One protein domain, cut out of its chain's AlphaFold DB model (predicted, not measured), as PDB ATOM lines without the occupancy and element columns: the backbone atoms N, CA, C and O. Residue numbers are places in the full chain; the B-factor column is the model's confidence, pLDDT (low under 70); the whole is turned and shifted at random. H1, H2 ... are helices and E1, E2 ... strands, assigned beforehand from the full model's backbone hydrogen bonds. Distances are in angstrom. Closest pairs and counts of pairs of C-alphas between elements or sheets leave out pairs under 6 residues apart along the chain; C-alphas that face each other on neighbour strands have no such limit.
ATOM      1  N   ASP A 740      98.037  72.112  13.522       37.88
ATOM      2  CA  ASP A 740      98.169  70.655  13.381       37.88
ATOM      3  C   ASP A 740      97.043  69.868  14.093       37.88
ATOM      4  O   ASP A 740      96.672  70.153  15.234       37.88
ATOM      5  N   VAL A 741      96.530  68.811  13.447       45.47
ATOM      6  CA  VAL A 741      95.516  67.903  14.019       45.47
ATOM      7  C   VAL A 741      95.967  66.447  13.861       45.47
ATOM      8  O   VAL A 741      96.245  65.985  12.757       45.47
ATOM      9  N   CYS A 742      96.032  65.700  14.966       48.69
ATOM     10  CA  CYS A 742      96.573  64.337  15.020       48.69
ATOM     11  C   CYS A 742      95.475  63.290  15.285       48.69
ATOM     12  O   CYS A 742      94.805  63.321  16.319       48.69
ATOM     13  N   TYR A 743      95.302  62.340  14.362       53.25
ATOM     14  CA  TYR A 743      94.247  61.321  14.435       53.25
ATOM     15  C   TYR A 743      94.725  60.011  15.090       53.25
ATOM     16  O   TYR A 743      95.838  59.554  14.832       53.25
ATOM     17  N   ILE A 744      93.877  59.392  15.918       59.47
ATOM     18  CA  ILE A 744      94.221  58.257  16.794       59.47
ATOM     19  C   ILE A 744      93.193  57.120  16.631       59.47
ATOM     20  O   ILE A 744      91.999  57.350  16.761       59.47
ATOM     21  N   ASP A 745      93.620  55.880  16.373       67.25
ATOM     22  CA  ASP A 745      92.707  54.722  16.252       67.25
ATOM     23  C   ASP A 745      92.194  54.265  17.630       67.25
ATOM     24  O   ASP A 745      92.954  53.690  18.411       67.25
ATOM     25  N   LEU A 746      90.905  54.470  17.922       73.38
ATOM     26  CA  LEU A 746      90.299  54.117  19.213       73.38
ATOM     27  C   LEU A 746      90.365  52.610  19.504       73.38
ATOM     28  O   LEU A 746      90.691  52.208  20.622       73.38
ATOM     29  N   VAL A 747      90.110  51.763  18.500       70.81
ATOM     30  CA  VAL A 747      90.121  50.300  18.683       70.81
ATOM     31  C   VAL A 747      91.547  49.743  18.661       70.81
ATOM     32  O   VAL A 747      91.832  48.727  19.298       70.81
ATOM     33  N   GLY A 748      92.478  50.439  18.007       70.31
ATOM     34  CA  GLY A 748      93.915  50.253  18.209       70.31
ATOM     35  C   GLY A 748      94.350  50.574  19.644       70.31
ATOM     36  O   GLY A 748      95.101  49.800  20.237       70.31
ATOM     37  N   CYS A 749      93.840  51.665  20.216       69.94
ATOM     38  CA  CYS A 749      94.157  52.134  21.564       69.94
ATOM     39  C   CYS A 749      93.633  51.212  22.673       69.94
ATOM     40  O   CYS A 749      94.436  50.784  23.496       69.94
ATOM     41  N   ILE A 750      92.351  50.820  22.675       75.56
ATOM     42  CA  ILE A 750      91.816  49.934  23.735       75.56
ATOM     43  C   ILE A 750      92.447  48.527  23.722       75.56
ATOM     44  O   ILE A 750      92.567  47.878  24.763       75.56
ATOM     45  N   LYS A 751      92.931  48.072  22.558       71.44
ATOM     46  CA  LYS A 751      93.707  46.826  22.424       71.44
ATOM     47  C   LYS A 751      95.164  46.957  22.858       71.44
ATOM     48  O   LYS A 751      95.793  45.946  23.167       71.44
ATOM     49  N   ASN A 752      95.727  48.161  22.846       75.44
ATOM     50  CA  ASN A 752      97.120  48.386  23.202       75.44
ATOM     51  C   ASN A 752      97.254  48.432  24.729       75.44
ATOM     52  O   ASN A 752      96.712  49.321  25.383       75.44
ATOM     53  N   LYS A 753      97.986  47.463  25.291       74.62
ATOM     54  CA  LYS A 753      98.136  47.306  26.741       74.62
ATOM     55  C   LYS A 753      98.756  48.554  27.380       74.62
ATOM     56  O   LYS A 753      98.094  49.193  28.181       74.62
ATOM     57  N   ASN A 754      99.910  49.002  26.882       71.38
ATOM     58  CA  ASN A 754     100.608  50.196  27.376       71.38
ATOM     59  C   ASN A 754      99.776  51.487  27.258       71.38
ATOM     60  O   ASN A 754      99.966  52.418  28.037       71.38
ATOM     61  N   PHE A 755      98.881  51.576  26.265       78.50
ATOM     62  CA  PHE A 755      97.954  52.704  26.161       78.50
ATOM     63  C   PHE A 755      96.891  52.633  27.263       78.50
ATOM     64  O   PHE A 755      96.645  53.623  27.948       78.50
ATOM     65  N   MET A 756      96.282  51.464  27.457       79.50
ATOM     66  CA  MET A 756      95.257  51.278  28.482       79.50
ATOM     67  C   MET A 756      95.819  51.406  29.893       79.50
ATOM     68  O   MET A 756      95.269  52.183  30.661       79.50
ATOM     69  N   ASP A 757      96.962  50.797  30.201       77.25
ATOM     70  CA  ASP A 757      97.608  50.902  31.517       77.25
ATOM     71  C   ASP A 757      97.833  52.378  31.941       77.25
ATOM     72  O   ASP A 757      97.801  52.696  33.128       77.25
ATOM     73  N   LYS A 758      98.000  53.300  30.974       75.69
ATOM     74  CA  LYS A 758      98.154  54.745  31.217       75.69
ATOM     75  C   LYS A 758      96.838  55.548  31.221       75.69
ATOM     76  O   LYS A 758      96.761  56.572  31.902       75.69
ATOM     77  N   TYR A 759      95.820  55.144  30.457       77.56
ATOM     78  CA  TYR A 759      94.619  55.965  30.217       77.56
ATOM     79  C   TYR A 759      93.284  55.312  30.616       77.56
ATOM     80  O   TYR A 759      92.259  55.988  30.565       77.56
ATOM     81  N   GLU A 760      93.255  54.045  31.044       73.31
ATOM     82  CA  GLU A 760      92.006  53.302  31.271       73.31
ATOM     83  C   GLU A 760      91.133  53.893  32.382       73.31
ATOM     84  O   GLU A 760      89.915  53.937  32.235       73.31
ATOM     85  N   ASN A 761      91.753  54.394  33.455       78.75
ATOM     86  CA  ASN A 761      91.056  54.949  34.616       78.75
ATOM     87  C   ASN A 761      90.722  56.450  34.452       78.75
ATOM     88  O   ASN A 761      90.072  57.022  35.323       78.75
ATOM     89  N   LYS A 762      91.142  57.107  33.354       74.31
ATOM     90  CA  LYS A 762      90.768  58.508  33.076       74.31
ATOM     91  C   LYS A 762      89.316  58.596  32.590       74.31
ATOM     92  O   LYS A 762      88.805  57.664  31.974       74.31
ATOM     93  N   CYS A 763      88.682  59.749  32.826       73.94
ATOM     94  CA  CYS A 763      87.257  59.985  32.549       73.94
ATOM     95  C   CYS A 763      86.361  58.918  33.203       73.94
ATOM     96  O   CYS A 763      85.646  58.206  32.507       73.94
ATOM     97  N   ASP A 764      86.466  58.760  34.525       76.94
ATOM     98  CA  ASP A 764      85.661  57.831  35.337       76.94
ATOM     99  C   ASP A 764      85.668  56.379  34.821       76.94
ATOM    100  O   ASP A 764      84.671  55.661  34.856       76.94
ATOM    101  N   GLY A 765      86.819  55.945  34.298       71.50
ATOM    102  CA  GLY A 765      86.983  54.606  33.739       71.50
ATOM    103  C   GLY A 765      86.335  54.397  32.365       71.50
ATOM    104  O   GLY A 765      86.174  53.247  31.961       71.50
ATOM    105  N   TYR A 766      85.960  55.448  31.624       82.25
ATOM    106  CA  TYR A 766      85.208  55.315  30.364       82.25
ATOM    107  C   TYR A 766      85.886  54.383  29.351       82.25
ATOM    108  O   TYR A 766      85.248  53.491  28.796       82.25
ATOM    109  N   LEU A 767      87.200  54.537  29.145       80.56
ATOM    110  CA  LEU A 767      87.959  53.678  28.229       80.56
ATOM    111  C   LEU A 767      88.085  52.239  28.752       80.56
ATOM    112  O   LEU A 767      88.095  51.305  27.950       80.56
ATOM    113  N   LYS A 768      88.128  52.042  30.076       83.75
ATOM    114  CA  LYS A 768      88.097  50.720  30.719       83.75
ATOM    115  C   LYS A 768      86.752  50.031  30.509       83.75
ATOM    116  O   LYS A 768      86.720  48.910  30.017       83.75
ATOM    117  N   ALA A 769      85.646  50.729  30.762       82.44
ATOM    118  CA  ALA A 769      84.295  50.227  30.524       82.44
ATOM    119  C   ALA A 769      84.035  49.951  29.031       82.44
ATOM    120  O   ALA A 769      83.434  48.932  28.688       82.44
ATOM    121  N   LEU A 770      84.518  50.813  28.129       82.00
ATOM    122  CA  LEU A 770      84.421  50.612  26.680       82.00
ATOM    123  C   LEU A 770      85.225  49.385  26.224       82.00
ATOM    124  O   LEU A 770      84.732  48.585  25.426       82.00
ATOM    125  N   LYS A 771      86.431  49.195  26.772       82.69
ATOM    126  CA  LYS A 771      87.243  47.997  26.549       82.69
ATOM    127  C   LYS A 771      86.585  46.742  27.107       82.69
ATOM    128  O   LYS A 771      86.521  45.749  26.400       82.69
ATOM    129  N   GLU A 772      86.047  46.778  28.321       82.06
ATOM    130  CA  GLU A 772      85.344  45.631  28.892       82.06
ATOM    131  C   GLU A 772      84.115  45.244  28.071       82.06
ATOM    132  O   GLU A 772      83.918  44.060  27.808       82.06
ATOM    133  N   LYS A 773      83.305  46.212  27.622       79.50
ATOM    134  CA  LYS A 773      82.195  45.949  26.693       79.50
ATOM    135  C   LYS A 773      82.708  45.309  25.396       79.50
ATOM    136  O   LYS A 773      82.083  44.376  24.891       79.50
ATOM    137  N   TYR A 774      83.841  45.786  24.873       77.31
ATOM    138  CA  TYR A 774      84.440  45.288  23.635       77.31
ATOM    139  C   TYR A 774      84.979  43.859  23.777       77.31
ATOM    140  O   TYR A 774      84.649  42.993  22.969       77.31
ATOM    141  N   ASP A 775      85.743  43.592  24.835       77.12
ATOM    142  CA  ASP A 775      86.322  42.281  25.136       77.12
ATOM    143  C   ASP A 775      85.225  41.260  25.522       77.12
ATOM    144  O   ASP A 775      85.352  40.073  25.224       77.12
ATOM    145  N   LYS A 776      84.091  41.719  26.082       75.06
ATOM    146  CA  LYS A 776      82.859  40.928  26.295       75.06
ATOM    147  C   LYS A 776      82.012  40.741  25.016       75.06
ATOM    148  O   LYS A 776      80.910  40.207  25.108       75.06
ATOM    149  N   ASN A 777      82.481  41.166  23.834       58.50
ATOM    150  CA  ASN A 777      81.752  41.123  22.549       58.50
ATOM    151  C   ASN A 777      80.345  41.767  22.589       58.50
ATOM    152  O   ASN A 777      79.436  41.361  21.859       58.50
ATOM    153  N   SER A 778      80.152  42.795  23.419       59.41
ATOM    154  CA  SER A 778      78.924  43.598  23.390       59.41
ATOM    155  C   SER A 778      78.847  44.388  22.078       59.41
ATOM    156  O   SER A 778      79.873  44.817  21.547       59.41
ATOM    157  N   TYR A 779      77.642  44.609  21.547       62.34
ATOM    158  CA  TYR A 779      77.477  45.429  20.345       62.34
ATOM    159  C   TYR A 779      77.761  46.902  20.674       62.34
ATOM    160  O   TYR A 779      77.059  47.501  21.487       62.34
ATOM    161  N   ILE A 780      78.804  47.470  20.064       70.50
ATOM    162  CA  ILE A 780      79.263  48.848  20.285       70.50
ATOM    163  C   ILE A 780      79.344  49.561  18.936       70.50
ATOM    164  O   ILE A 780      80.027  49.091  18.021       70.50
ATOM    165  N   ASP A 781      78.695  50.721  18.832       75.00
ATOM    166  CA  ASP A 781      78.858  51.637  17.704       75.00
ATOM    167  C   ASP A 781      80.105  52.507  17.921       75.00
ATOM    168  O   ASP A 781      80.068  53.578  18.529       75.00
ATOM    169  N   PHE A 782      81.241  52.023  17.425       73.50
ATOM    170  CA  PHE A 782      82.517  52.707  17.597       73.50
ATOM    171  C   PHE A 782      82.626  54.054  16.869       73.50
ATOM    172  O   PHE A 782      83.503  54.840  17.229       73.50
ATOM    173  N   GLU A 783      81.776  54.359  15.881       66.19
ATOM    174  CA  GLU A 783      81.771  55.688  15.253       66.19
ATOM    175  C   GLU A 783      81.093  56.715  16.167       66.19
ATOM    176  O   GLU A 783      81.638  57.807  16.364       66.19
ATOM    177  N   GLN A 784      79.975  56.347  16.806       76.12
ATOM    178  CA  GLN A 784      79.349  57.181  17.840       76.12
ATOM    179  C   GLN A 784      80.248  57.353  19.067       76.12
ATOM    180  O   GLN A 784      80.391  58.472  19.553       76.12
ATOM    181  N   GLU A 785      80.919  56.292  19.519       76.19
ATOM    182  CA  GLU A 785      81.874  56.352  20.636       76.19
ATOM    183  C   GLU A 785      83.075  57.261  20.319       76.19
ATOM    184  O   GLU A 785      83.429  58.124  21.122       76.19
ATOM    185  N   CYS A 786      83.669  57.160  19.119       70.31
ATOM    186  CA  CYS A 786      84.733  58.083  18.699       70.31
ATOM    187  C   CYS A 786      84.253  59.535  18.667       70.31
ATOM    188  O   CYS A 786      84.991  60.432  19.075       70.31
ATOM    189  N   LYS A 787      83.025  59.774  18.192       73.56
ATOM    190  CA  LYS A 787      82.432  61.111  18.175       73.56
ATOM    191  C   LYS A 787      82.209  61.638  19.596       73.56
ATOM    192  O   LYS A 787      82.670  62.729  19.903       73.56
ATOM    193  N   TYR A 788      81.596  60.851  20.477       79.44
ATOM    194  CA  TYR A 788      81.363  61.239  21.869       79.44
ATOM    195  C   TYR A 788      82.672  61.538  22.613       79.44
ATOM    196  O   TYR A 788      82.760  62.552  23.308       79.44
ATOM    197  N   ILE A 789      83.711  60.718  22.410       74.75
ATOM    198  CA  ILE A 789      85.042  60.951  22.982       74.75
ATOM    199  C   ILE A 789      85.661  62.241  22.426       74.75
ATOM    200  O   ILE A 789      86.148  63.053  23.210       74.75
ATOM    201  N   ASN A 790      85.622  62.460  21.108       73.19
ATOM    202  CA  ASN A 790      86.154  63.674  20.473       73.19
ATOM    203  C   ASN A 790      85.465  64.954  20.931       73.19
ATOM    204  O   ASN A 790      86.133  65.969  21.099       73.19
ATOM    205  N   ASP A 791      84.146  64.900  21.086       73.69
ATOM    206  CA  ASP A 791      83.331  66.082  21.335       73.69
ATOM    207  C   ASP A 791      83.261  66.414  22.844       73.69
ATOM    208  O   ASP A 791      83.044  67.573  23.186       73.69
ATOM    209  N   ASN A 792      83.480  65.442  23.753       75.62
ATOM    210  CA  ASN A 792      83.254  65.624  25.204       75.62
ATOM    211  C   ASN A 792      84.400  65.184  26.141       75.62
ATOM    212  O   ASN A 792      84.435  65.617  27.298       75.62
ATOM    213  N   LEU A 793      85.308  64.296  25.710       73.50
ATOM    214  CA  LEU A 793      86.297  63.647  26.596       73.50
ATOM    215  C   LEU A 793      87.762  63.847  26.171       73.50
ATOM    216  O   LEU A 793      88.664  63.573  26.962       73.50
ATOM    217  N   ILE A 794      88.031  64.314  24.951       73.56
ATOM    218  CA  ILE A 794      89.377  64.269  24.367       73.56
ATOM    219  C   ILE A 794      90.410  65.098  25.129       73.56
ATOM    220  O   ILE A 794      91.509  64.610  25.410       73.56
ATOM    221  N   ASP A 795      90.022  66.301  25.549       67.38
ATOM    222  CA  ASP A 795      90.888  67.201  26.307       67.38
ATOM    223  C   ASP A 795      91.150  66.651  27.717       67.38
ATOM    224  O   ASP A 795      92.265  66.749  28.222       67.38
ATOM    225  N   LYS A 796      90.167  65.955  28.313       69.75
ATOM    226  CA  LYS A 796      90.294  65.275  29.618       69.75
ATOM    227  C   LYS A 796      91.225  64.055  29.566       69.75
ATOM    228  O   LYS A 796      91.876  63.739  30.561       69.75
ATOM    229  N   ILE A 797      91.320  63.373  28.420       67.69
ATOM    230  CA  ILE A 797      92.222  62.225  28.215       67.69
ATOM    231  C   ILE A 797      93.686  62.691  28.073       67.69
ATOM    232  O   ILE A 797      94.586  62.088  28.673       67.69
ATOM    233  N   PHE A 798      93.925  63.774  27.321       67.06
ATOM    234  CA  PHE A 798      95.263  64.253  26.933       67.06
ATOM    235  C   PHE A 798      95.742  65.535  27.647       67.06
ATOM    236  O   PHE A 798      96.616  66.228  27.131       67.06
ATOM    237  N   THR A 799      95.253  65.801  28.861       60.16
ATOM    238  CA  THR A 799      95.577  66.958  29.733       60.16
ATOM    239  C   THR A 799      97.067  67.239  30.014       60.16
ATOM    240  O   THR A 799      97.394  68.292  30.544       60.16
TER     241      THR A 799
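This is residues 740 to 799 of the 1011 residues of the protein "Phosphoglycerate mutase, putative" of Plasmodium gallinaceum (UniProt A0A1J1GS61). Three short helices, H1, H2 and H3, form a small triangular cluster; strand E1 leads into H1 as an arm, away from the other helices. After H3 the chain folds back into H4, the longest helix, beside H1 and H3, and a last short turn, H5, follows at its end. The printed part has 60 residues, mostly helix, with one named strand and then five named helices, in the order E1, H1, H2, H3, H4, H5. The whole is compact, with a radius of gyration of the C-alphas of 11.1 A and spans of 35 by 23 by 20 A.

E1, residues 741 to 745, pairs with no named strand and meets H1, residues 746 to 751, only through their tight link. H2, residues 753 to 759, touches H1 only at the corner, and only just, with 3 pairs of C-alphas within 8 A; the closest are Cys 749 and Phe 755, 6.0 A. H3, residues 766 to 775, touches H1, the closest C-alphas being Ile 750 and Lys 771, 5.7 A, at a steep tilt of 69 degrees, only just short of perpendicular. H2 and H3 form a helical hairpin and only just touch, with 3 pairs; their closest C-alphas are Tyr 759 and Leu 767, 7.3 A. H4, residues 782 to 792, is near H3, and near H5, residues 794 to 797. Every O i to N i+4 pair is within hydrogen-bond range in H3 and H4, against 1 of 2 in H1 and 2 of 3 in H2; H5 is too short for one.

E1 begins at C-alpha 741, (95.516, 67.903, 14.019), and is 13.7 A long. H3 is 14.1 A long and H4 15.0 A, ending at C-alpha 792, (83.254, 65.624, 25.204).

The C-alphas farthest apart, Asp 740 and Lys 776, are 35.8 A apart. The printed part has no cut and no long link. Mean pLDDT of the printed part is 71.7; 16 residues are under 70, among them 740 to 745 and 795 to 799.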